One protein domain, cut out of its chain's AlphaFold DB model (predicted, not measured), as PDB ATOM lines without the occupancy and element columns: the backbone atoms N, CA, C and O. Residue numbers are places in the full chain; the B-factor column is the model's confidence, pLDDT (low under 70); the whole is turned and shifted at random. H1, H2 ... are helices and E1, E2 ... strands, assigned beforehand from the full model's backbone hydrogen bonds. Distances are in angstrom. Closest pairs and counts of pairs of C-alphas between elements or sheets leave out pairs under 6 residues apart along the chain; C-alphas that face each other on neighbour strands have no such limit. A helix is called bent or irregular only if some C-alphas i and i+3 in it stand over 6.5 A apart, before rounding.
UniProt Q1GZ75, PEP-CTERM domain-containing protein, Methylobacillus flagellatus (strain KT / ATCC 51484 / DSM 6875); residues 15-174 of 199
ATOM      1  N   TRP A  15     -54.035  39.510 -19.389       94.06
ATOM      2  CA  TRP A  15     -52.742  40.177 -19.348       94.06
ATOM      3  C   TRP A  15     -52.492  40.722 -17.950       94.06
ATOM      4  O   TRP A  15     -53.331  41.428 -17.386       94.06
ATOM      5  N   PHE A  16     -51.314  40.436 -17.416       95.75
ATOM      6  CA  PHE A  16     -50.831  40.956 -16.146       95.75
ATOM      7  C   PHE A  16     -49.455  41.579 -16.349       95.75
ATOM      8  O   PHE A  16     -48.661  41.115 -17.164       95.75
ATOM      9  N   THR A  17     -49.146  42.615 -15.578       96.38
ATOM     10  CA  THR A  17     -47.825  43.247 -15.585       96.38
ATOM     11  C   THR A  17     -47.285  43.294 -14.167       96.38
ATOM     12  O   THR A  17     -48.014  43.623 -13.232       96.38
ATOM     13  N   PHE A  18     -46.000  43.000 -14.010       96.94
ATOM     14  CA  PHE A  18     -45.285  43.156 -12.749       96.94
ATOM     15  C   PHE A  18     -43.881  43.699 -13.001       96.94
ATOM     16  O   PHE A  18     -43.365  43.644 -14.118       96.94
ATOM     17  N   SER A  19     -43.256  44.234 -11.958       97.44
ATOM     18  CA  SER A  19     -41.873  44.695 -12.021       97.44
ATOM     19  C   SER A  19     -41.072  44.091 -10.879       97.44
ATOM     20  O   SER A  19     -41.574  43.950  -9.764       97.44
ATOM     21  N   LEU A  20     -39.817  43.762 -11.159       97.00
ATOM     22  CA  LEU A  20     -38.845  43.316 -10.171       97.00
ATOM     23  C   LEU A  20     -37.814  44.417  -9.951       97.00
ATOM     24  O   LEU A  20     -37.272  44.973 -10.906       97.00
ATOM     25  N   ALA A  21     -37.541  44.730  -8.687       96.00
ATOM     26  CA  ALA A  21     -36.508  45.698  -8.325       96.00
ATOM     27  C   ALA A  21     -35.094  45.096  -8.381       96.00
ATOM     28  O   ALA A  21     -34.131  45.827  -8.578       96.00
ATOM     29  N   ASN A  22     -34.980  43.780  -8.199       93.69
ATOM     30  CA  ASN A  22     -33.733  43.019  -8.179       93.69
ATOM     31  C   ASN A  22     -33.965  41.653  -8.834       93.69
ATOM     32  O   ASN A  22     -35.113  41.277  -9.073       93.69
ATOM     33  N   GLU A  23     -32.887  40.905  -9.064       95.38
ATOM     34  CA  GLU A  23     -32.984  39.524  -9.530       95.38
ATOM     35  C   GLU A  23     -33.772  38.646  -8.543       95.38
ATOM     36  O   GLU A  23     -33.576  38.712  -7.325       95.38
ATOM     37  N   ALA A  24     -34.680  37.827  -9.069       96.12
ATOM     38  CA  ALA A  24     -35.489  36.907  -8.288       96.12
ATOM     39  C   ALA A  24     -35.814  35.637  -9.080       96.12
ATOM     40  O   ALA A  24     -35.952  35.657 -10.304       96.12
ATOM     41  N   LEU A  25     -36.000  34.531  -8.357       97.44
ATOM     42  CA  LEU A  25     -36.625  33.340  -8.910       97.44
ATOM     43  C   LEU A  25     -38.140  33.527  -8.821       97.44
ATOM     44  O   LEU A  25     -38.701  33.611  -7.725       97.44
ATOM     45  N   VAL A  26     -38.796  33.608  -9.973       98.06
ATOM     46  CA  VAL A  26     -40.245  33.777 -10.080       98.06
ATOM     47  C   VAL A  26     -40.866  32.457 -10.492       98.06
ATOM     48  O   VAL A  26     -40.571  31.944 -11.566       98.06
ATOM     49  N   THR A  27     -41.743  31.921  -9.650       98.38
ATOM     50  CA  THR A  27     -42.552  30.744  -9.967       98.38
ATOM     51  C   THR A  27     -43.958  31.190 -10.315       98.38
ATOM     52  O   THR A  27     -44.610  31.884  -9.532       98.38
ATOM     53  N   ILE A  28     -44.421  30.771 -11.486       98.44
ATOM     54  CA  ILE A  28     -45.780  31.004 -11.957       98.44
ATOM     55  C   ILE A  28     -46.496  29.661 -11.990       98.44
ATOM     56  O   ILE A  28     -45.924  28.646 -12.401       98.44
ATOM     57  N   SER A  29     -47.746  29.662 -11.547       97.62
ATOM     58  CA  SER A  29     -48.646  28.520 -11.646       97.62
ATOM     59  C   SER A  29     -49.981  28.982 -12.209       97.62
ATOM     60  O   SER A  29     -50.478  30.043 -11.820       97.62
ATOM     61  N   ALA A  30     -50.568  28.186 -13.095       96.75
ATOM     62  CA  ALA A  30     -51.904  28.399 -13.628       96.75
ATOM     63  C   ALA A  30     -52.695  27.098 -13.493       96.75
ATOM     64  O   ALA A  30     -52.179  26.041 -13.833       96.75
ATOM     65  N   SER A  31     -53.924  27.172 -12.987       95.19
ATOM     66  CA  SER A  31     -54.796  26.009 -12.842       95.19
ATOM     67  C   SER A  31     -56.211  26.318 -13.315       95.19
ATOM     68  O   SER A  31     -56.722  27.420 -13.086       95.19
ATOM     69  N   ALA A  32     -56.874  25.342 -13.927       92.38
ATOM     70  CA  ALA A  32     -58.310  25.373 -14.135       92.38
ATOM     71  C   ALA A  32     -59.012  25.577 -12.786       92.38
ATOM     72  O   ALA A  32     -58.586  25.077 -11.739       92.38
ATOM     73  N   PHE A  33     -60.073  26.376 -12.786       89.94
ATOM     74  CA  PHE A  33     -60.813  26.680 -11.572       89.94
ATOM     75  C   PHE A  33     -62.304  26.814 -11.855       89.94
ATOM     76  O   PHE A  33     -62.858  27.910 -11.872       89.94
ATOM     77  N   ALA A  34     -62.982  25.678 -12.017       85.06
ATOM     78  CA  ALA A  34     -64.427  25.620 -12.249       85.06
ATOM     79  C   ALA A  34     -65.257  26.382 -11.192       85.06
ATOM     80  O   ALA A  34     -66.347  26.861 -11.476       85.06
ATOM     81  N   GLY A  35     -64.730  26.554  -9.975       83.94
ATOM     82  CA  GLY A  35     -65.362  27.331  -8.904       83.94
ATOM     83  C   GLY A  35     -65.134  28.847  -8.954       83.94
ATOM     84  O   GLY A  35     -65.553  29.530  -8.022       83.94
ATOM     85  N   ALA A  36     -64.470  29.391  -9.981       82.19
ATOM     86  CA  ALA A  36     -64.138  30.819 -10.050       82.19
ATOM     87  C   ALA A  36     -65.381  31.724 -10.029       82.19
ATOM     88  O   ALA A  36     -65.379  32.779  -9.396       82.19
ATOM     89  N   THR A  37     -66.452  31.303 -10.703       83.56
ATOM     90  CA  THR A  37     -67.762  31.964 -10.705       83.56
ATOM     91  C   THR A  37     -68.876  30.921 -10.765       83.56
ATOM     92  O   THR A  37     -68.629  29.755 -11.058       83.56
ATOM     93  N   ALA A  38     -70.130  31.336 -10.553       81.50
ATOM     94  CA  ALA A  38     -71.289  30.443 -10.662       81.50
ATOM     95  C   ALA A  38     -71.508  29.862 -12.078       81.50
ATOM     96  O   ALA A  38     -72.263  28.907 -12.229       81.50
ATOM     97  N   SER A  39     -70.878  30.444 -13.104       81.94
ATOM     98  CA  SER A  39     -70.960  30.010 -14.505       81.94
ATOM     99  C   SER A  39     -69.640  29.453 -15.044       81.94
ATOM    100  O   SER A  39     -69.535  29.221 -16.246       81.94
ATOM    101  N   SER A  40     -68.619  29.313 -14.192       81.44
ATOM    102  CA  SER A  40     -67.311  28.825 -14.613       81.44
ATOM    103  C   SER A  40     -67.350  27.316 -14.839       81.44
ATOM    104  O   SER A  40     -67.893  26.574 -14.023       81.44
ATOM    105  N   LEU A  41     -66.778  26.868 -15.952       79.94
ATOM    106  CA  LEU A  41     -66.632  25.453 -16.275       79.94
ATOM    107  C   LEU A  41     -65.213  24.953 -16.005       79.94
ATOM    108  O   LEU A  41     -64.261  25.736 -15.912       79.94
ATOM    109  N   ASP A  42     -65.121  23.632 -15.873       74.06
ATOM    110  CA  ASP A  42     -63.873  22.874 -15.833       74.06
ATOM    111  C   ASP A  42     -63.399  22.505 -17.253       74.06
ATOM    112  O   ASP A  42     -64.088  22.787 -18.235       74.06
ATOM    113  N   GLY A  43     -62.246  21.844 -17.360       79.19
ATOM    114  CA  GLY A  43     -61.724  21.318 -18.627       79.19
ATOM    115  C   GLY A  43     -60.917  22.325 -19.445       79.19
ATOM    116  O   GLY A  43     -60.611  22.063 -20.606       79.19
ATOM    117  N   LEU A  44     -60.559  23.466 -18.850       86.88
ATOM    118  CA  LEU A  44     -59.526  24.334 -19.403       86.88
ATOM    119  C   LEU A  44     -58.173  23.636 -19.258       86.88
ATOM    120  O   LEU A  44     -57.849  23.184 -18.166       86.88
ATOM    121  N   LEU A  45     -57.376  23.627 -20.321       91.00
ATOM    122  CA  LEU A  45     -55.948  23.320 -20.253       91.00
ATOM    123  C   LEU A  45     -55.210  24.636 -19.999       91.00
ATOM    124  O   LEU A  45     -55.016  25.398 -20.953       91.00
ATOM    125  N   PRO A  46     -54.901  25.007 -18.746       94.06
ATOM    126  CA  PRO A  46     -54.292  26.292 -18.458       94.06
ATOM    127  C   PRO A  46     -52.897  26.395 -19.069       94.06
ATOM    128  O   PRO A  46     -52.118  25.445 -19.123       94.06
ATOM    129  N   GLY A  47     -52.562  27.609 -19.476       94.56
ATOM    130  CA  GLY A  47     -51.264  27.935 -20.021       94.56
ATOM    131  C   GLY A  47     -50.908  29.387 -19.785       94.56
ATOM    132  O   GLY A  47     -51.780  30.241 -19.598       94.56
ATOM    133  N   PHE A  48     -49.615  29.674 -19.807       96.38
ATOM    134  CA  PHE A  48     -49.130  31.041 -19.779       96.38
ATOM    135  C   PHE A  48     -47.869  31.230 -20.610       96.38
ATOM    136  O   PHE A  48     -47.070  30.310 -20.779       96.38
ATOM    137  N   SER A  49     -47.662  32.477 -21.023       96.75
ATOM    138  CA  SER A  49     -46.442  32.958 -21.661       96.75
ATOM    139  C   SER A  49     -45.929  34.191 -20.925       96.75
ATOM    140  O   SER A  49     -46.700  35.072 -20.532       96.75
ATOM    141  N   LEU A  50     -44.616  34.244 -20.720       98.38
ATOM    142  CA  LEU A  50     -43.926  35.295 -19.986       98.38
ATOM    143  C   LEU A  50     -43.025  36.091 -20.929       98.38
ATOM    144  O   LEU A  50     -42.264  35.525 -21.716       98.38
ATOM    145  N   PHE A  51     -43.079  37.413 -20.793       98.56
ATOM    146  CA  PHE A  51     -42.337  38.348 -21.626       98.56
ATOM    147  C   PHE A  51     -41.644  39.418 -20.787       98.56
ATOM    148  O   PHE A  51     -42.179  39.871 -19.775       98.56
ATOM    149  N   GLU A  52     -40.483  39.874 -21.245       98.62
ATOM    150  CA  GLU A  52     -39.883  41.133 -20.813       98.62
ATOM    151  C   GLU A  52     -40.510  42.299 -21.586       98.62
ATOM    152  O   GLU A  52     -40.712  42.234 -22.800       98.62
ATOM    153  N   GLY A  53     -40.799  43.386 -20.876       98.06
ATOM    154  CA  GLY A  53     -41.487  44.555 -21.400       98.06
ATOM    155  C   GLY A  53     -42.980  44.557 -21.084       98.06
ATOM    156  O   GLY A  53     -43.520  43.673 -20.416       98.06
ATOM    157  N   LYS A  54     -43.654  45.613 -21.544       97.00
ATOM    158  CA  LYS A  54     -45.106  45.768 -21.430       97.00
ATOM    159  C   LYS A  54     -45.680  46.461 -22.650       97.00
ATOM    160  O   LYS A  54     -45.046  47.356 -23.215       97.00
ATOM    161  N   ALA A  55     -46.902  46.086 -23.000       96.06
ATOM    162  CA  ALA A  55     -47.670  46.790 -24.011       96.06
ATOM    163  C   ALA A  55     -47.918  48.255 -23.588       96.06
ATOM    164  O   ALA A  55     -48.023  48.541 -22.385       96.06
ATOM    165  N   PRO A  56     -48.014  49.196 -24.543       96.19
ATOM    166  CA  PRO A  56     -48.511  50.536 -24.260       96.19
ATOM    167  C   PRO A  56     -49.943  50.498 -23.694       96.19
ATOM    168  O   PRO A  56     -50.678  49.530 -23.921       96.19
ATOM    169  N   PRO A  57     -50.384  51.537 -22.964       94.31
ATOM    170  CA  PRO A  57     -51.772  51.642 -22.529       94.31
ATOM    171  C   PRO A  57     -52.732  51.577 -23.720       94.31
ATOM    172  O   PRO A  57     -52.468  52.197 -24.750       94.31
ATOM    173  N   ALA A  58     -53.845  50.855 -23.558       93.44
ATOM    174  CA  ALA A  58     -54.861  50.668 -24.599       93.44
ATOM    175  C   ALA A  58     -54.296  50.142 -25.937       93.44
ATOM    176  O   ALA A  58     -54.770  50.521 -27.004       93.44
ATOM    177  N   ALA A  59     -53.268  49.291 -25.889       95.00
ATOM    178  CA  ALA A  59     -52.740  48.650 -27.084       95.00
ATOM    179  C   ALA A  59     -53.748  47.665 -27.698       95.00
ATOM    180  O   ALA A  59     -54.457  46.968 -26.972       95.00
ATOM    181  N   HIS A  60     -53.790  47.594 -29.029       92.88
ATOM    182  CA  HIS A  60     -54.598  46.621 -29.762       92.88
ATOM    183  C   HIS A  60     -54.028  46.325 -31.158       92.88
ATOM    184  O   HIS A  60     -53.199  47.057 -31.711       92.88
ATOM    185  N   ASP A  61     -54.498  45.227 -31.747       91.19
ATOM    186  CA  ASP A  61     -53.942  44.648 -32.976       91.19
ATOM    187  C   ASP A  61     -54.292  45.418 -34.263       91.19
ATOM    188  O   ASP A  61     -53.682  45.200 -35.312       91.19
ATOM    189  N   ALA A  62     -55.271  46.325 -34.179       91.94
ATOM    190  CA  ALA A  62     -55.818  47.078 -35.312       91.94
ATOM    191  C   ALA A  62     -55.276  48.515 -35.443       91.94
ATOM    192  O   ALA A  62     -55.742  49.266 -36.299       91.94
ATOM    193  N   THR A  63     -54.319  48.921 -34.604       96.31
ATOM    194  CA  THR A  63     -53.728  50.263 -34.709       96.31
ATOM    195  C   THR A  63     -52.850  50.377 -35.958       96.31
ATOM    196  O   THR A  63     -52.236  49.386 -36.367       96.31
ATOM    197  N   PRO A  64     -52.698  51.580 -36.547       97.25
ATOM    198  CA  PRO A  64     -51.817  51.775 -37.698       97.25
ATOM    199  C   PRO A  64     -50.372  51.320 -37.451       97.25
ATOM    200  O   PRO A  64     -49.749  50.757 -38.346       97.25
ATOM    201  N   VAL A  65     -49.844  51.522 -36.237       97.69
ATOM    202  CA  VAL A  65     -48.472  51.121 -35.882       97.69
ATOM    203  C   VAL A  65     -48.329  49.608 -35.712       97.69
ATOM    204  O   VAL A  65     -47.329  49.049 -36.160       97.69
ATOM    205  N   THR A  66     -49.329  48.925 -35.140       96.31
ATOM    206  CA  THR A  66     -49.320  47.458 -35.045       96.31
ATOM    207  C   THR A  66     -49.444  46.817 -36.429       96.31
ATOM    208  O   THR A  66     -48.715  45.875 -36.736       96.31
ATOM    209  N   LEU A  67     -50.324  47.339 -37.289       95.25
ATOM    210  CA  LEU A  67     -50.482  46.859 -38.665       95.25
ATOM    211  C   LEU A  67     -49.198  47.053 -39.480       95.25
ATOM    212  O   LEU A  67     -48.724  46.104 -40.096       95.25
ATOM    213  N   ALA A  68     -48.574  48.232 -39.390       96.19
ATOM    214  CA  ALA A  68     -47.302  48.494 -40.057       96.19
ATOM    215  C   ALA A  68     -46.193  47.533 -39.600       96.19
ATOM    216  O   ALA A  68     -45.409  47.079 -40.426       96.19
ATOM    217  N   TYR A  69     -46.131  47.190 -38.306       95.31
ATOM    218  CA  TYR A  69     -45.218  46.158 -37.808       95.31
ATOM    219  C   TYR A  69     -45.517  44.786 -38.426       95.31
ATOM    220  O   TYR A  69     -44.597  44.127 -38.910       95.31
ATOM    221  N   ARG A  70     -46.786  44.365 -38.446       93.06
ATOM    222  CA  ARG A  70     -47.190  43.064 -39.004       93.06
ATOM    223  C   ARG A  70     -46.819  42.936 -40.482       93.06
ATOM    224  O   ARG A  70     -46.292  41.899 -40.872       93.06
ATOM    225  N   ASP A  71     -46.959  44.008 -41.259       93.19
ATOM    226  CA  ASP A  71     -46.547  44.047 -42.670       93.19
ATOM    227  C   ASP A  71     -45.038  43.782 -42.863       93.19
ATOM    228  O   ASP A  71     -44.617  43.313 -43.922       93.19
ATOM    229  N   THR A  72     -44.205  44.035 -41.842       93.75
ATOM    230  CA  THR A  72     -42.755  43.767 -41.903       93.75
ATOM    231  C   THR A  72     -42.371  42.307 -41.668       93.75
ATOM    232  O   THR A  72     -41.242  41.929 -41.980       93.75
ATOM    233  N   LEU A  73     -43.274  41.476 -41.135       89.75
ATOM    234  CA  LEU A  73     -42.954  40.101 -40.733       89.75
ATOM    235  C   LEU A  73     -42.747  39.157 -41.924       89.75
ATOM    236  O   LEU A  73     -42.092  38.126 -41.788       89.75
ATOM    237  N   GLY A  74     -43.257  39.517 -43.104       87.69
ATOM    238  CA  GLY A  74     -43.113  38.710 -44.319       87.69
ATOM    239  C   GLY A  74     -43.966  37.434 -44.331       87.69
ATOM    240  O   GLY A  74     -43.755  36.573 -45.185       87.69
ATOM    241  N   PHE A  75     -44.920  37.308 -43.406       85.69
ATOM    242  CA  PHE A  75     -45.926  36.248 -43.346       85.69
ATOM    243  C   PHE A  75     -47.234  36.783 -42.753       85.69
ATOM    244  O   PHE A  75     -47.241  37.788 -42.043       85.69
ATOM    245  N   ASP A  76     -48.339  36.098 -43.047       85.12
ATOM    246  CA  ASP A  76     -49.664  36.464 -42.548       85.12
ATOM    247  C   ASP A  76     -49.797  36.090 -41.058       85.12
ATOM    248  O   ASP A  76     -49.368  35.006 -40.647       85.12
ATOM    249  N   THR A  77     -50.412  36.967 -40.254       86.88
ATOM    250  CA  THR A  77     -50.672  36.751 -38.817       86.88
ATOM    251  C   THR A  77     -52.142  36.990 -38.461       86.88
ATOM    252  O   THR A  77     -52.799  37.810 -39.101       86.88
ATOM    253  N   GLU A  78     -52.655  36.332 -37.417       83.31
ATOM    254  CA  GLU A  78     -54.041  36.510 -36.926       83.31
ATOM    255  C   GLU A  78     -54.211  37.799 -36.108       83.31
ATOM    256  O   GLU A  78     -55.236  38.473 -36.172       83.31
ATOM    257  N   GLY A  79     -53.149  38.192 -35.413       89.00
ATOM    258  CA  GLY A  79     -53.009  39.435 -34.664       89.00
ATOM    259  C   GLY A  79     -51.526  39.747 -34.489       89.00
ATOM    260  O   GLY A  79     -50.690  39.208 -35.221       89.00
ATOM    261  N   ALA A  80     -51.178  40.621 -33.550       91.94
ATOM    262  CA  ALA A  80     -49.779  40.834 -33.202       91.94
ATOM    263  C   ALA A  80     -49.301  39.922 -32.070       91.94
ATOM    264  O   ALA A  80     -48.108  39.641 -32.012       91.94
ATOM    265  N   LEU A  81     -50.202  39.454 -31.198       91.88
ATOM    266  CA  LEU A  81     -49.862  38.522 -30.121       91.88
ATOM    267  C   LEU A  81     -49.182  37.272 -30.682       91.88
ATOM    268  O   LEU A  81     -49.803  36.550 -31.454       91.88
ATOM    269  N   ASN A  82     -47.954  37.009 -30.232       91.88
ATOM    270  CA  ASN A  82     -47.228  35.763 -30.446       91.88
ATOM    271  C   ASN A  82     -46.968  35.095 -29.088       91.88
ATOM    272  O   ASN A  82     -46.161  35.586 -28.303       91.88
ATOM    273  N   THR A  83     -47.665  34.004 -28.774       90.31
ATOM    274  CA  THR A  83     -47.557  33.352 -27.453       90.31
ATOM    275  C   THR A  83     -46.281  32.528 -27.285       90.31
ATOM    276  O   THR A  83     -45.915  32.206 -26.154       90.31
ATOM    277  N   LEU A  84     -45.574  32.226 -28.378       90.81
ATOM    278  CA  LEU A  84     -44.366  31.391 -28.394       90.81
ATOM    279  C   LEU A  84     -43.119  32.145 -28.878       90.81
ATOM    280  O   LEU A  84     -42.086  31.533 -29.155       90.81
ATOM    281  N   GLY A  85     -43.194  33.468 -29.014       92.44
ATOM    282  CA  GLY A  85     -42.072  34.264 -29.488       92.44
ATOM    283  C   GLY A  85     -42.285  35.763 -29.342       92.44
ATOM    284  O   GLY A  85     -43.338  36.225 -28.919       92.44
ATOM    285  N   ASP A  86     -41.253  36.526 -29.686       95.12
ATOM    286  CA  ASP A  86     -41.291  37.984 -29.611       95.12
ATOM    287  C   ASP A  86     -42.435  38.564 -30.449       95.12
ATOM    288  O   ASP A  86     -42.746  38.077 -31.543       95.12
ATOM    289  N   PHE A  87     -42.996  39.674 -29.973       95.44
ATOM    290  CA  PHE A  87     -43.905  40.485 -30.770       95.44
ATOM    291  C   PHE A  87     -43.875  41.961 -30.380       95.44
ATOM    292  O   PHE A  87     -43.242  42.361 -29.402       95.44
ATOM    293  N   GLN A  88     -44.550  42.789 -31.174       96.31
ATOM    294  CA  GLN A  88     -44.762  44.199 -30.880       96.31
ATOM    295  C   GLN A  88     -46.245  44.521 -30.975       96.31
ATOM    296  O   GLN A  88     -46.922  44.042 -31.881       96.31
ATOM    297  N   ILE A  89     -46.742  45.349 -30.062       96.38
ATOM    298  CA  ILE A  89     -48.119  45.839 -30.094       96.38
ATOM    299  C   ILE A  89     -48.137  47.312 -29.693       96.38
ATOM    300  O   ILE A  89     -47.376  47.746 -28.820       96.38
ATOM    301  N   GLY A  90     -48.971  48.090 -30.373       97.25
ATOM    302  CA  GLY A  90     -49.096  49.525 -30.169       97.25
ATOM    303  C   GLY A  90     -50.521  49.995 -29.918       97.25
ATOM    304  O   GLY A  90     -51.459  49.198 -29.930       97.25
ATOM    305  N   ASN A  91     -50.665  51.298 -29.679       97.38
ATOM    306  CA  ASN A  91     -51.927  51.987 -29.394       97.38
ATOM    307  C   ASN A  91     -52.235  53.088 -30.435       97.38
ATOM    308  O   ASN A  91     -51.418  53.406 -31.302       97.38
ATOM    309  N   ASP A  92     -53.418  53.698 -30.332       97.50
ATOM    310  CA  ASP A  92     -53.864  54.775 -31.232       97.50
ATOM    311  C   ASP A  92     -53.057  56.081 -31.104       97.50
ATOM    312  O   ASP A  92     -53.143  56.950 -31.972       97.50
ATOM    313  N   ALA A  93     -52.242  56.232 -30.053       97.50
ATOM    314  CA  ALA A  93     -51.318  57.359 -29.910       97.50
ATOM    315  C   ALA A  93     -50.034  57.185 -30.748       97.50
ATOM    316  O   ALA A  93     -49.195  58.085 -30.784       97.50
ATOM    317  N   GLY A  94     -49.878  56.045 -31.429       97.12
ATOM    318  CA  GLY A  94     -48.692  55.714 -32.215       97.12
ATOM    319  C   GLY A  94     -47.528  55.178 -31.380       97.12
ATOM    320  O   GLY A  94     -46.423  55.035 -31.900       97.12
ATOM    321  N   GLU A  95     -47.754  54.870 -30.101       97.94
ATOM    322  CA  GLU A  95     -46.769  54.183 -29.268       97.94
ATOM    323  C   GLU A  95     -46.755  52.697 -29.634       97.94
ATOM    324  O   GLU A  95     -47.811  52.089 -29.799       97.94
ATOM    325  N   ILE A  96     -45.569  52.096 -29.725       97.62
ATOM    326  CA  ILE A  96     -45.391  50.662 -29.961       97.62
ATOM    327  C   ILE A  96     -44.254  50.150 -29.086       97.62
ATOM    328  O   ILE A  96     -43.170  50.731 -29.070       97.62
ATOM    329  N   ASN A  97     -44.502  49.061 -28.360       97.88
ATOM    330  CA  ASN A  97     -43.467  48.409 -27.566       97.88
ATOM    331  C   ASN A  97     -43.266  46.975 -28.035       97.88
ATOM    332  O   ASN A  97     -44.222  46.276 -28.379       97.88
ATOM    333  N   LYS A  98     -42.010  46.530 -27.966       97.19
ATOM    334  CA  LYS A  98     -41.643  45.123 -28.087       97.19
ATOM    335  C   LYS A  98     -41.847  44.407 -26.754       97.19
ATOM    336  O   LYS A  98     -41.433  44.912 -25.711       97.19
ATOM    337  N   LEU A  99     -42.446  43.225 -26.822       97.81
ATOM    338  CA  LEU A  99     -42.455  42.230 -25.762       97.81
ATOM    339  C   LEU A  99     -41.514  41.098 -26.181       97.81
ATOM    340  O   LEU A  99     -41.710  40.472 -27.225       97.81
ATOM    341  N   THR A 100     -40.461  40.885 -25.394       98.19
ATOM    342  CA  THR A 100     -39.439  39.866 -25.667       98.19
ATOM    343  C   THR A 100     -39.796  38.594 -24.919       98.19
ATOM    344  O   THR A 100     -39.979  38.623 -23.706       98.19
ATOM    345  N   PHE A 101     -39.910  37.483 -25.631       97.56
ATOM    346  CA  PHE A 101     -40.306  36.201 -25.076       97.56
ATOM    347  C   PHE A 101     -39.239  35.635 -24.141       97.56
ATOM    348  O   PHE A 101     -38.057  35.582 -24.477       97.56
ATOM    349  N   ILE A 102     -39.675  35.199 -22.961       98.25
ATOM    350  CA  ILE A 102     -38.823  34.543 -21.962       98.25
ATOM    351  C   ILE A 102     -39.089  33.041 -21.959       98.25
ATOM    352  O   ILE A 102     -38.159  32.239 -21.916       98.25
ATOM    353  N   GLY A 103     -40.362  32.656 -21.991       96.69
ATOM    354  CA  GLY A 103     -40.770  31.263 -21.966       96.69
ATOM    355  C   GLY A 103     -42.259  31.109 -21.704       96.69
ATOM    356  O   GLY A 103     -42.998  32.087 -21.586       96.69
ATOM    357  N   TYR A 104     -42.691  29.860 -21.608       96.06
ATOM    358  CA  TYR A 104     -44.089  29.484 -21.456       96.06
ATOM    359  C   TYR A 104     -44.208  28.197 -20.644       96.06
ATOM    360  O   TYR A 104     -43.214  27.497 -20.435       96.06
ATOM    361  N   ALA A 105     -45.423  27.888 -20.206       96.38
ATOM    362  CA  ALA A 105     -45.790  26.562 -19.732       96.38
ATOM    363  C   ALA A 105     -47.276  26.309 -20.017       96.38
ATOM    364  O   ALA A 105     -48.088  27.228 -19.889       96.38
ATOM    365  N   VAL A 106     -47.622  25.082 -20.404       94.88
ATOM    366  CA  VAL A 106     -48.999  24.648 -20.689       94.88
ATOM    367  C   VAL A 106     -49.255  23.254 -20.108       94.88
ATOM    368  O   VAL A 106     -48.357  22.412 -20.121       94.88
ATOM    369  N   ASP A 107     -50.465  23.041 -19.598       95.06
ATOM    370  CA  ASP A 107     -50.963  21.770 -19.051       95.06
ATOM    371  C   ASP A 107     -51.268  20.772 -20.177       95.06
ATOM    372  O   ASP A 107     -52.062  21.077 -21.070       95.06
ATOM    373  N   GLY A 108     -50.648  19.589 -20.158       93.69
ATOM    374  CA  GLY A 108     -50.934  18.513 -21.112       93.69
ATOM    375  C   GLY A 108     -49.804  18.144 -22.074       93.69
ATOM    376  O   GLY A 108     -48.612  18.254 -21.792       93.69
ATOM    377  N   THR A 109     -50.188  17.623 -23.238       90.56
ATOM    378  CA  THR A 109     -49.305  17.091 -24.289       90.56
ATOM    379  C   THR A 109     -49.676  17.670 -25.653       90.56
ATOM    380  O   THR A 109     -50.727  18.286 -25.801       90.56
ATOM    381  N   SER A 110     -48.860  17.430 -26.685       86.62
ATOM    382  CA  SER A 110     -49.174  17.857 -28.060       86.62
ATOM    383  C   SER A 110     -50.545  17.390 -28.556       86.62
ATOM    384  O   SER A 110     -51.156  18.076 -29.366       86.62
ATOM    385  N   ASP A 111     -51.059  16.271 -28.036       87.62
ATOM    386  CA  ASP A 111     -52.384  15.747 -28.386       87.62
ATOM    387  C   ASP A 111     -53.528  16.651 -27.879       87.62
ATOM    388  O   ASP A 111     -54.676  16.490 -28.288       87.62
ATOM    389  N   ASN A 112     -53.227  17.597 -26.984       88.38
ATOM    390  CA  ASN A 112     -54.186  18.481 -26.334       88.38
ATOM    391  C   ASN A 112     -54.248  19.900 -26.935       88.38
ATOM    392  O   ASN A 112     -55.199  20.624 -26.655       88.38
ATOM    393  N   PHE A 113     -53.257  20.319 -27.731       85.31
ATOM    394  CA  PHE A 113     -53.085  21.729 -28.139       85.31
ATOM    395  C   PHE A 113     -53.575  22.045 -29.558       85.31
ATOM    396  O   PHE A 113     -53.444  23.176 -30.033       85.31
ATOM    397  N   GLY A 114     -54.131  21.048 -30.248       79.62
ATOM    398  CA  GLY A 114     -54.499  21.152 -31.655       79.62
ATOM    399  C   GLY A 114     -53.279  21.167 -32.582       79.62
ATOM    400  O   GLY A 114     -52.211  20.659 -32.250       79.62
ATOM    401  N   ASP A 115     -53.432  21.770 -33.760       73.88
ATOM    402  CA  ASP A 115     -52.428  21.715 -34.834       73.88
ATOM    403  C   ASP A 115     -51.290  22.750 -34.693       73.88
ATOM    404  O   ASP A 115     -50.552  22.984 -35.650       73.88
ATOM    405  N   LEU A 116     -51.137  23.398 -33.531       75.00
ATOM    406  CA  LEU A 116     -50.097  24.404 -33.295       75.00
ATOM    407  C   LEU A 116     -48.717  23.726 -33.148       75.00
ATOM    408  O   LEU A 116     -48.456  23.075 -32.132       75.00
ATOM    409  N   PRO A 117     -47.793  23.856 -34.122       74.25
ATOM    410  CA  PRO A 117     -46.508  23.175 -34.041       74.25
ATOM    411  C   PRO A 117     -45.606  23.802 -32.969       74.25
ATOM    412  O   PRO A 117     -45.525  25.020 -32.836       74.25
ATOM    413  N   GLY A 118     -44.848  22.962 -32.260       78.50
ATOM    414  CA  GLY A 118     -43.784  23.407 -31.352       78.50
ATOM    415  C   GLY A 118     -44.208  23.674 -29.906       78.50
ATOM    416  O   GLY A 118     -43.355  24.048 -29.101       78.50
ATOM    417  N   VAL A 119     -45.477  23.441 -29.558       84.75
ATOM    418  CA  VAL A 119     -45.939  23.471 -28.164       84.75
ATOM    419  C   VAL A 119     -45.600  22.153 -27.475       84.75
ATOM    420  O   VAL A 119     -45.962  21.074 -27.946       84.75
ATOM    421  N   ILE A 120     -44.909  22.247 -26.345       89.00
ATOM    422  CA  ILE A 120     -44.588  21.129 -25.463       89.00
ATOM    423  C   ILE A 120     -45.175  21.465 -24.095       89.00
ATOM    424  O   ILE A 120     -44.794  22.466 -23.488       89.00
ATOM    425  N   GLY A 121     -46.114  20.644 -23.634       92.44
ATOM    426  CA  GLY A 121     -46.676  20.769 -22.293       92.44
ATOM    427  C   GLY A 121     -45.873  20.010 -21.247       92.44
ATOM    428  O   GLY A 121     -44.820  19.436 -21.533       92.44
ATOM    429  N   ASP A 122     -46.371  20.014 -20.021       94.62
ATOM    430  CA  ASP A 122     -45.763  19.323 -18.881       94.62
ATOM    431  C   ASP A 122     -45.948  17.794 -18.887       94.62
ATOM    432  O   ASP A 122     -45.344  17.085 -18.078       94.62
ATOM    433  N   GLY A 123     -46.712  17.270 -19.847       94.94
ATOM    434  CA  GLY A 123     -46.880  15.847 -20.100       94.94
ATOM    435  C   GLY A 123     -48.149  15.240 -19.510       94.94
ATOM    436  O   GLY A 123     -48.404  14.058 -19.747       94.94
ATOM    437  N   VAL A 124     -48.942  16.005 -18.754       94.12
ATOM    438  CA  VAL A 124     -50.146  15.508 -18.078       94.12
ATOM    439  C   VAL A 124     -51.229  16.569 -18.176       94.12
ATOM    440  O   VAL A 124     -50.993  17.684 -17.772       94.12
ATOM    441  N   ALA A 125     -52.403  16.229 -18.708       93.31
ATOM    442  CA  ALA A 125     -53.548  17.142 -18.730       93.31
ATOM    443  C   ALA A 125     -54.331  17.004 -17.414       93.31
ATOM    444  O   ALA A 125     -55.323  16.269 -17.356       93.31
ATOM    445  N   ASP A 126     -53.833  17.619 -16.342       92.75
ATOM    446  CA  ASP A 126     -54.437  17.573 -15.004       92.75
ATOM    447  C   ASP A 126     -55.125  18.882 -14.584       92.75
ATOM    448  O   ASP A 126     -55.675  18.976 -13.481       92.75
ATOM    449  N   GLY A 127     -55.174  19.862 -15.486       93.62
ATOM    450  CA  GLY A 127     -55.770  21.164 -15.239       93.62
ATOM    451  C   GLY A 127     -54.841  22.090 -14.465       93.62
ATOM    452  O   GLY A 127     -55.326  23.046 -13.855       93.62
ATOM    453  N   SER A 128     -53.530  21.842 -14.436       95.06
ATOM    454  CA  SER A 128     -52.565  22.679 -13.731       95.06
ATOM    455  C   SER A 128     -51.198  22.655 -14.401       95.06
ATOM    456  O   SER A 128     -50.710  21.625 -14.817       95.06
ATOM    457  N   VAL A 129     -50.511  23.794 -14.401       97.38
ATOM    458  CA  VAL A 129     -49.123  23.882 -14.858       97.38
ATOM    459  C   VAL A 129     -48.323  24.850 -13.995       97.38
ATOM    460  O   VAL A 129     -48.857  25.833 -13.467       97.38
ATOM    461  N   SER A 130     -47.020  24.604 -13.847       97.69
ATOM    462  CA  SER A 130     -46.112  25.534 -13.178       97.69
ATOM    463  C   SER A 130     -44.712  25.544 -13.785       97.69
ATOM    464  O   SER A 130     -44.171  24.499 -14.137       97.69
ATOM    465  N   ALA A 131     -44.099  26.728 -13.848       97.94
ATOM    466  CA  ALA A 131     -42.695  26.883 -14.215       97.94
ATOM    467  C   ALA A 131     -42.026  28.015 -13.425       97.94
ATOM    468  O   ALA A 131     -42.683  28.951 -12.958       97.94
ATOM    469  N   SER A 132     -40.702  27.922 -13.291       98.06
ATOM    470  CA  SER A 132     -39.873  28.912 -12.601       98.06
ATOM    471  C   SER A 132     -38.884  29.569 -13.557       98.06
ATOM    472  O   SER A 132     -38.241  28.895 -14.360       98.06
ATOM    473  N   PHE A 133     -38.713  30.881 -13.411       97.88
ATOM    474  CA  PHE A 133     -37.842  31.706 -14.238       97.88
ATOM    475  C   PHE A 133     -36.918  32.525 -13.342       97.88
ATOM    476  O   PHE A 133     -37.374  33.172 -12.400       97.88
ATOM    477  N   LEU A 134     -35.618  32.504 -13.633       97.56
ATOM    478  CA  LEU A 134     -34.681  33.446 -13.030       97.56
ATOM    479  C   LEU A 134     -34.770  34.758 -13.810       97.56
ATOM    480  O   LEU A 134     -34.394  34.805 -14.980       97.56
ATOM    481  N   LEU A 135     -35.301  35.796 -13.173       97.88
ATOM    482  CA  LEU A 135     -35.563  37.087 -13.797       97.88
ATOM    483  C   LEU A 135     -34.729  38.167 -13.122       97.88
ATOM    484  O   LEU A 135     -34.649  38.201 -11.898       97.88
ATOM    485  N   GLY A 136     -34.138  39.060 -13.915       97.00
ATOM    486  CA  GLY A 136     -33.437  40.240 -13.418       97.00
ATOM    487  C   GLY A 136     -34.381  41.343 -12.921       97.00
ATOM    488  O   GLY A 136     -35.602  41.192 -12.876       97.00
ATOM    489  N   ALA A 137     -33.805  42.497 -12.573       97.00
ATOM    490  CA  ALA A 137     -34.598  43.708 -12.385       97.00
ATOM    491  C   ALA A 137     -35.204  44.138 -13.729       97.00
ATOM    492  O   ALA A 137     -34.496  44.213 -14.733       97.00
ATOM    493  N   GLY A 138     -36.499  44.442 -13.756       98.00
ATOM    494  CA  GLY A 138     -37.188  44.705 -15.015       98.00
ATOM    495  C   GLY A 138     -38.697  44.822 -14.875       98.00
ATOM    496  O   GLY A 138     -39.250  44.741 -13.779       98.00
ATOM    497  N   THR A 139     -39.367  45.042 -16.004       98.44
ATOM    498  CA  THR A 139     -40.831  44.988 -16.117       98.44
ATOM    499  C   THR A 139     -41.198  43.839 -17.031       98.44
ATOM    500  O   THR A 139     -40.619  43.708 -18.104       98.44
ATOM    501  N   TYR A 140     -42.168  43.046 -16.604       98.56
ATOM    502  CA  TYR A 140     -42.558  41.807 -17.248       98.56
ATOM    503  C   TYR A 140     -44.059  41.781 -17.489       98.56
ATOM    504  O   TYR A 140     -44.841  42.321 -16.699       98.56
ATOM    505  N   THR A 141     -44.451  41.111 -18.563       98.19
ATOM    506  CA  THR A 141     -45.843  40.834 -18.905       98.19
ATOM    507  C   THR A 141     -46.080  39.336 -18.855       98.19
ATOM    508  O   THR A 141     -45.353  38.564 -19.473       98.19
ATOM    509  N   LEU A 142     -47.111  38.938 -18.119       97.69
ATOM    510  CA  LEU A 142     -47.612  37.576 -18.052       97.69
ATOM    511  C   LEU A 142     -48.945  37.518 -18.797       97.69
ATOM    512  O   LEU A 142     -49.866  38.267 -18.474       97.69
ATOM    513  N   ILE A 143     -49.041  36.624 -19.772       96.38
ATOM    514  CA  ILE A 143     -50.266  36.359 -20.525       96.38
ATOM    515  C   ILE A 143     -50.738  34.960 -20.152       96.38
ATOM    516  O   ILE A 143     -49.954  34.022 -20.245       96.38
ATOM    517  N   VAL A 144     -51.987  34.821 -19.705       95.31
ATOM    518  CA  VAL A 144     -52.548  33.551 -19.215       95.31
ATOM    519  C   VAL A 144     -53.860  33.238 -19.925       95.31
ATOM    520  O   VAL A 144     -54.675  34.137 -20.144       95.31
ATOM    521  N   GLY A 145     -54.081  31.971 -20.263       91.75
ATOM    522  CA  GLY A 145     -55.279  31.508 -20.959       91.75
ATOM    523  C   GLY A 145     -55.346  29.987 -21.064       91.75
ATOM    524  O   GLY A 145     -54.744  29.283 -20.256       91.75
ATOM    525  N   GLY A 146     -56.104  29.502 -22.049       89.81
ATOM    526  CA  GLY A 146     -56.159  28.087 -22.421       89.81
ATOM    527  C   GLY A 146     -55.136  27.729 -23.503       89.81
ATOM    528  O   GLY A 146     -54.766  28.586 -24.302       89.81
ATOM    529  N   ALA A 147     -54.702  26.468 -23.531       89.19
ATOM    530  CA  ALA A 147     -53.692  25.958 -24.459       89.19
ATOM    531  C   ALA A 147     -54.263  25.235 -25.699       89.19
ATOM    532  O   ALA A 147     -53.508  24.928 -26.619       89.19
ATOM    533  N   ASP A 148     -55.574  24.971 -25.756       87.12
ATOM    534  CA  ASP A 148     -56.225  24.392 -26.941       87.12
ATOM    535  C   ASP A 148     -56.464  25.470 -28.008       87.12
ATOM    536  O   ASP A 148     -57.492  26.154 -28.034       87.12
ATOM    537  N   TYR A 149     -55.481  25.626 -28.896       83.56
ATOM    538  CA  TYR A 149     -55.527  26.605 -29.976       83.56
ATOM    539  C   TYR A 149     -56.606  26.279 -31.019       83.56
ATOM    540  O   TYR A 149     -57.219  27.195 -31.568       83.56
ATOM    541  N   ALA A 150     -56.888  24.998 -31.281       80.56
ATOM    542  CA  ALA A 150     -57.888  24.604 -32.276       80.56
ATOM    543  C   ALA A 150     -59.306  25.032 -31.865       80.56
ATOM    544  O   ALA A 150     -60.118  25.408 -32.715       80.56
ATOM    545  N   SER A 151     -59.580  25.043 -30.561       81.56
ATOM    546  CA  SER A 151     -60.876  25.430 -30.004       81.56
ATOM    547  C   SER A 151     -61.056  26.937 -29.796       81.56
ATOM    548  O   SER A 151     -62.141  27.354 -29.389       81.56
ATOM    549  N   GLN A 152     -60.057  27.781 -30.106       79.88
ATOM    550  CA  GLN A 152     -60.121  29.227 -29.825       79.88
ATOM    551  C   GLN A 152     -61.292  29.944 -30.523       79.88
ATOM    552  O   GLN A 152     -61.750  30.981 -30.053       79.88
ATOM    553  N   ASN A 153     -61.780  29.383 -31.637       80.56
ATOM    554  CA  ASN A 153     -62.884  29.920 -32.436       80.56
ATOM    555  C   ASN A 153     -64.098  28.977 -32.503       80.56
ATOM    556  O   ASN A 153     -65.027  29.248 -33.268       80.56
ATOM    557  N   ASP A 154     -64.103  27.867 -31.754       81.94
ATOM    558  CA  ASP A 154     -65.252  26.959 -31.723       81.94
ATOM    559  C   ASP A 154     -66.440  27.672 -31.050       81.94
ATOM    560  O   ASP A 154     -66.341  28.056 -29.880       81.94
ATOM    561  N   PRO A 155     -67.584  27.849 -31.742       79.06
ATOM    562  CA  PRO A 155     -68.769  28.473 -31.164       79.06
ATOM    563  C   PRO A 155     -69.256  27.822 -29.863       79.06
ATOM    564  O   PRO A 155     -69.870  28.506 -29.047       79.06
ATOM    565  N   LEU A 156     -69.010  26.519 -29.667       77.19
ATOM    566  CA  LEU A 156     -69.345  25.835 -28.418       77.19
ATOM    567  C   LEU A 156     -68.409  26.266 -27.287       77.19
ATOM    568  O   LEU A 156     -68.890  26.652 -26.226       77.19
ATOM    569  N   SER A 157     -67.097  26.283 -27.525       76.94
ATOM    570  CA  SER A 157     -66.094  26.731 -26.548       76.94
ATOM    571  C   SER A 157     -66.244  28.215 -26.197       76.94
ATOM    572  O   SER A 157     -66.149  28.583 -25.029       76.94
ATOM    573  N   LEU A 158     -66.583  29.060 -27.177       77.50
ATOM    574  CA  LEU A 158     -66.847  30.492 -26.981       77.50
ATOM    575  C   LEU A 158     -68.141  30.783 -26.200       77.50
ATOM    576  O   LEU A 158     -68.314  31.887 -25.684       77.50
ATOM    577  N   ALA A 159     -69.063  29.819 -26.108       79.00
ATOM    578  CA  ALA A 159     -70.282  29.954 -25.309       79.00
ATOM    579  C   ALA A 159     -70.043  29.702 -23.809       79.00
ATOM    580  O   ALA A 159     -70.927  29.977 -22.990       79.00
ATOM    581  N   TYR A 160     -68.868  29.187 -23.441       79.94
ATOM    582  CA  TYR A 160     -68.524  28.816 -22.078       79.94
ATOM    583  C   TYR A 160     -67.522  29.784 -21.450       79.94
ATOM    584  O   TYR A 160     -66.610  30.292 -22.093       79.94
ATOM    585  N   ASN A 161     -67.680  30.021 -20.146       82.56
ATOM    586  CA  ASN A 161     -66.695  30.751 -19.359       82.56
ATOM    587  C   ASN A 161     -65.838  29.737 -18.613       82.56
ATOM    588  O   ASN A 161     -66.329  29.063 -17.711       82.56
ATOM    589  N   TYR A 162     -64.559  29.644 -18.948       85.81
ATOM    590  CA  TYR A 162     -63.631  28.802 -18.203       85.81
ATOM    591  C   TYR A 162     -63.061  29.570 -17.017       85.81
ATOM    592  O   TYR A 162     -62.641  30.722 -17.139       85.81
ATOM    593  N   GLY A 163     -63.091  28.948 -15.841       85.69
ATOM    594  CA  GLY A 163     -62.473  29.531 -14.658       85.69
ATOM    595  C   GLY A 163     -60.982  29.215 -14.599       85.69
ATOM    596  O   GLY A 163     -60.559  28.120 -14.963       85.69
ATOM    597  N   LEU A 164     -60.191  30.171 -14.120       89.81
ATOM    598  CA  LEU A 164     -58.736  30.084 -14.050       89.81
ATOM    599  C   LEU A 164     -58.254  30.675 -12.720       89.81
ATOM    600  O   LEU A 164     -58.721  31.736 -12.298       89.81
ATOM    601  N   SER A 165     -57.300  30.005 -12.084       92.19
ATOM    602  CA  SER A 165     -56.512  30.532 -10.974       92.19
ATOM    603  C   SER A 165     -55.069  30.706 -11.430       92.19
ATOM    604  O   SER A 165     -54.507  29.830 -12.084       92.19
ATOM    605  N   THR A 166     -54.451  31.833 -11.090       93.44
ATOM    606  CA  THR A 166     -53.043  32.093 -11.403       93.44
ATOM    607  C   THR A 166     -52.335  32.598 -10.164       93.44
ATOM    608  O   THR A 166     -52.804  33.518  -9.497       93.44
ATOM    609  N   THR A 167     -51.186  32.001  -9.864       95.00
ATOM    610  CA  THR A 167     -50.323  32.408  -8.756       95.00
ATOM    611  C   THR A 167     -48.969  32.839  -9.294       95.00
ATOM    612  O   THR A 167     -48.376  32.150 -10.119       95.00
ATOM    613  N   LEU A 168     -48.472  33.966  -8.788       95.31
ATOM    614  CA  LEU A 168     -47.102  34.421  -8.980       95.31
ATOM    615  C   LEU A 168     -46.425  34.465  -7.609       95.31
ATOM    616  O   LEU A 168     -46.867  35.179  -6.711       95.31
ATOM    617  N   SER A 169     -45.364  33.680  -7.452       95.19
ATOM    618  CA  SER A 169     -44.562  33.590  -6.234       95.19
ATOM    619  C   SER A 169     -43.139  34.046  -6.525       95.19
ATOM    620  O   SER A 169     -42.541  33.631  -7.516       95.19
ATOM    621  N   VAL A 170     -42.597  34.910  -5.666       91.81
ATOM    622  CA  VAL A 170     -41.267  35.504  -5.841       91.81
ATOM    623  C   VAL A 170     -40.377  35.085  -4.683       91.81
ATOM    624  O   VAL A 170     -40.673  35.383  -3.525       91.81
ATOM    625  N   ALA A 171     -39.264  34.430  -5.000       89.94
ATOM    626  CA  ALA A 171     -38.212  34.108  -4.048       89.94
ATOM    627  C   ALA A 171     -36.966  34.947  -4.350       89.94
ATOM    628  O   ALA A 171     -36.470  34.971  -5.479       89.94
ATOM    629  N   ALA A 172     -36.449  35.635  -3.329       83.69
ATOM    630  CA  ALA A 172     -35.190  36.358  -3.450       83.69
ATOM    631  C   ALA A 172     -34.044  35.375  -3.720       83.69
ATOM    632  O   ALA A 172     -33.929  34.347  -3.047       83.69
ATOM    633  N   VAL A 173     -33.184  35.710  -4.679       83.62
ATOM    634  CA  VAL A 173     -31.948  34.965  -4.925       83.62
ATOM    635  C   VAL A 173     -30.882  35.511  -3.977       83.62
ATOM    636  O   VAL A 173     -30.648  36.722  -3.972       83.62
ATOM    637  N   PRO A 174     -30.249  34.676  -3.130       81.06
ATOM    638  CA  PRO A 174     -29.199  35.157  -2.245       81.06
ATOM    639  C   PRO A 174     -28.049  35.755  -3.052       81.06
ATOM    640  O   PRO A 174     -27.462  35.085  -3.901       81.06
TER     641      PRO A 174
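Overview. This is residues 15 to 174 of the 199 residues of the protein "PEP-CTERM domain-containing protein" of Methylobacillus flagellatus (strain KT / ATCC 51484 / DSM 6875) (UniProt Q1GZ75). This is a sandwich of two strongly twisted sheets face to face, a larger one of E1, E7, E3, E5 and E4 and a smaller one of E6, E2 and E8. The bent strand E5 takes the larger sheet on past the smaller one, and there H1 packs on the hairpin of E4 and E5; residues 33 to 45, residues 107 to 127 and the stretch with the short H2 extend from the ends of E2, E5 and E7. Both sheets are antiparallel, with the orders E1, E7, E3, E5, E4 and E6, E2, E8. The printed part has 160 residues with eight named strands and two named helices, in the order E1 E2 E3 H1 E4 E5 E6 E7 H2 E8; the class is mostly strand, though under half of the residues are in named elements. It is compact, with a radius of gyration of the C-alphas of 16.5 A and spans of 48 by 40 by 32 A.

Arrangement. The larger sheet runs, strand beside strand, E1, residues 15 to 20, E7, residues 138 to 146, E3, residues 46 to 52, E5, residues 96 to 106, and E4, residues 87 to 90. E1 and E4 are its edge strands. Across E1 and E7, N 16 and O 142 are 2.8 A apart; across E7 and E3, N 49 and O 143 are 2.9 A apart; both pairs are within hydrogen-bond range. E5 bends by 65 degrees at residue 102, and its pairing is staggered: residues 100 to 106 pair with E3, with N 50 and O 103 at 2.8 A, and residues 96 to 99 pair with E4, with N 99 and O 87 at 2.8 A. E4 and E5 form a hairpin. The smaller sheet has E2, residues 24 to 32, as its inner strand between E6, residues 128 to 135, and E8, residues 164 to 172. N 26 and O 133 are 2.8 A apart across E6 and E2, and N 27 and O 169 are 2.8 A apart across E2 and E8. The two sheets form a sandwich, two sheets face to face: the facing parts are 9.5 A centre to centre, their best planes are 17 degrees apart and their strands stand at 33 degrees. The closest C-alphas of E2 and E3, Ser 31 and Pro 46, are 5.6 A apart. E2 and E5 are near each other, while E4 is apart from E2, E6 and E8. H1, residues 64 to 71, is on the larger sheet at a height over the sheet of 7.2 A. It lies over E4 and runs along the strands, at 13 degrees to E4 on the local plane, which is fitted to only just enough C-alphas, 6. Its closest C-alphas to E4 are those of Thr 66 and Gly 90, 5.3 A apart. H2, residues 150 to 153, is not on either sheet and is irregular, with C-alphas 150 and 153 7.3 A apart. Every O i to N i+4 pair of H1 is within hydrogen-bond range; H2 is too short for such a pair.

Along the chain. In the larger sheet, E5 is 27.9 A long, E7 26.3 A, E3 20.8 A, E1 16.9 A and E4 10.4 A. In the smaller sheet, E8 measures 26.6 A, E2 26.2 A and E6 22.3 A. H1 is 10.6 A long and H2 7.3 A. E1 begins at C-alpha 15, (-52.742, 40.177, -19.348), E5 begins at C-alpha 96, (-45.391, 50.662, -29.961), and E8 ends at C-alpha 172, (-35.190, 36.358, -3.450).

Size, cuts and confidence. The two C-alphas farthest apart, those of Pro 155 and Pro 174, are 49.5 A apart. The printed part has no cut. The links E2 to E3, E3 to H1, H1 to E4 and E5 to E6 are long, the last with 21 residues. Residues 71 to 77, of which 71 belongs to H1, stand free. The mean pLDDT of the printed part is 91.5, that of H2 is 81, and no printed residue is under 70.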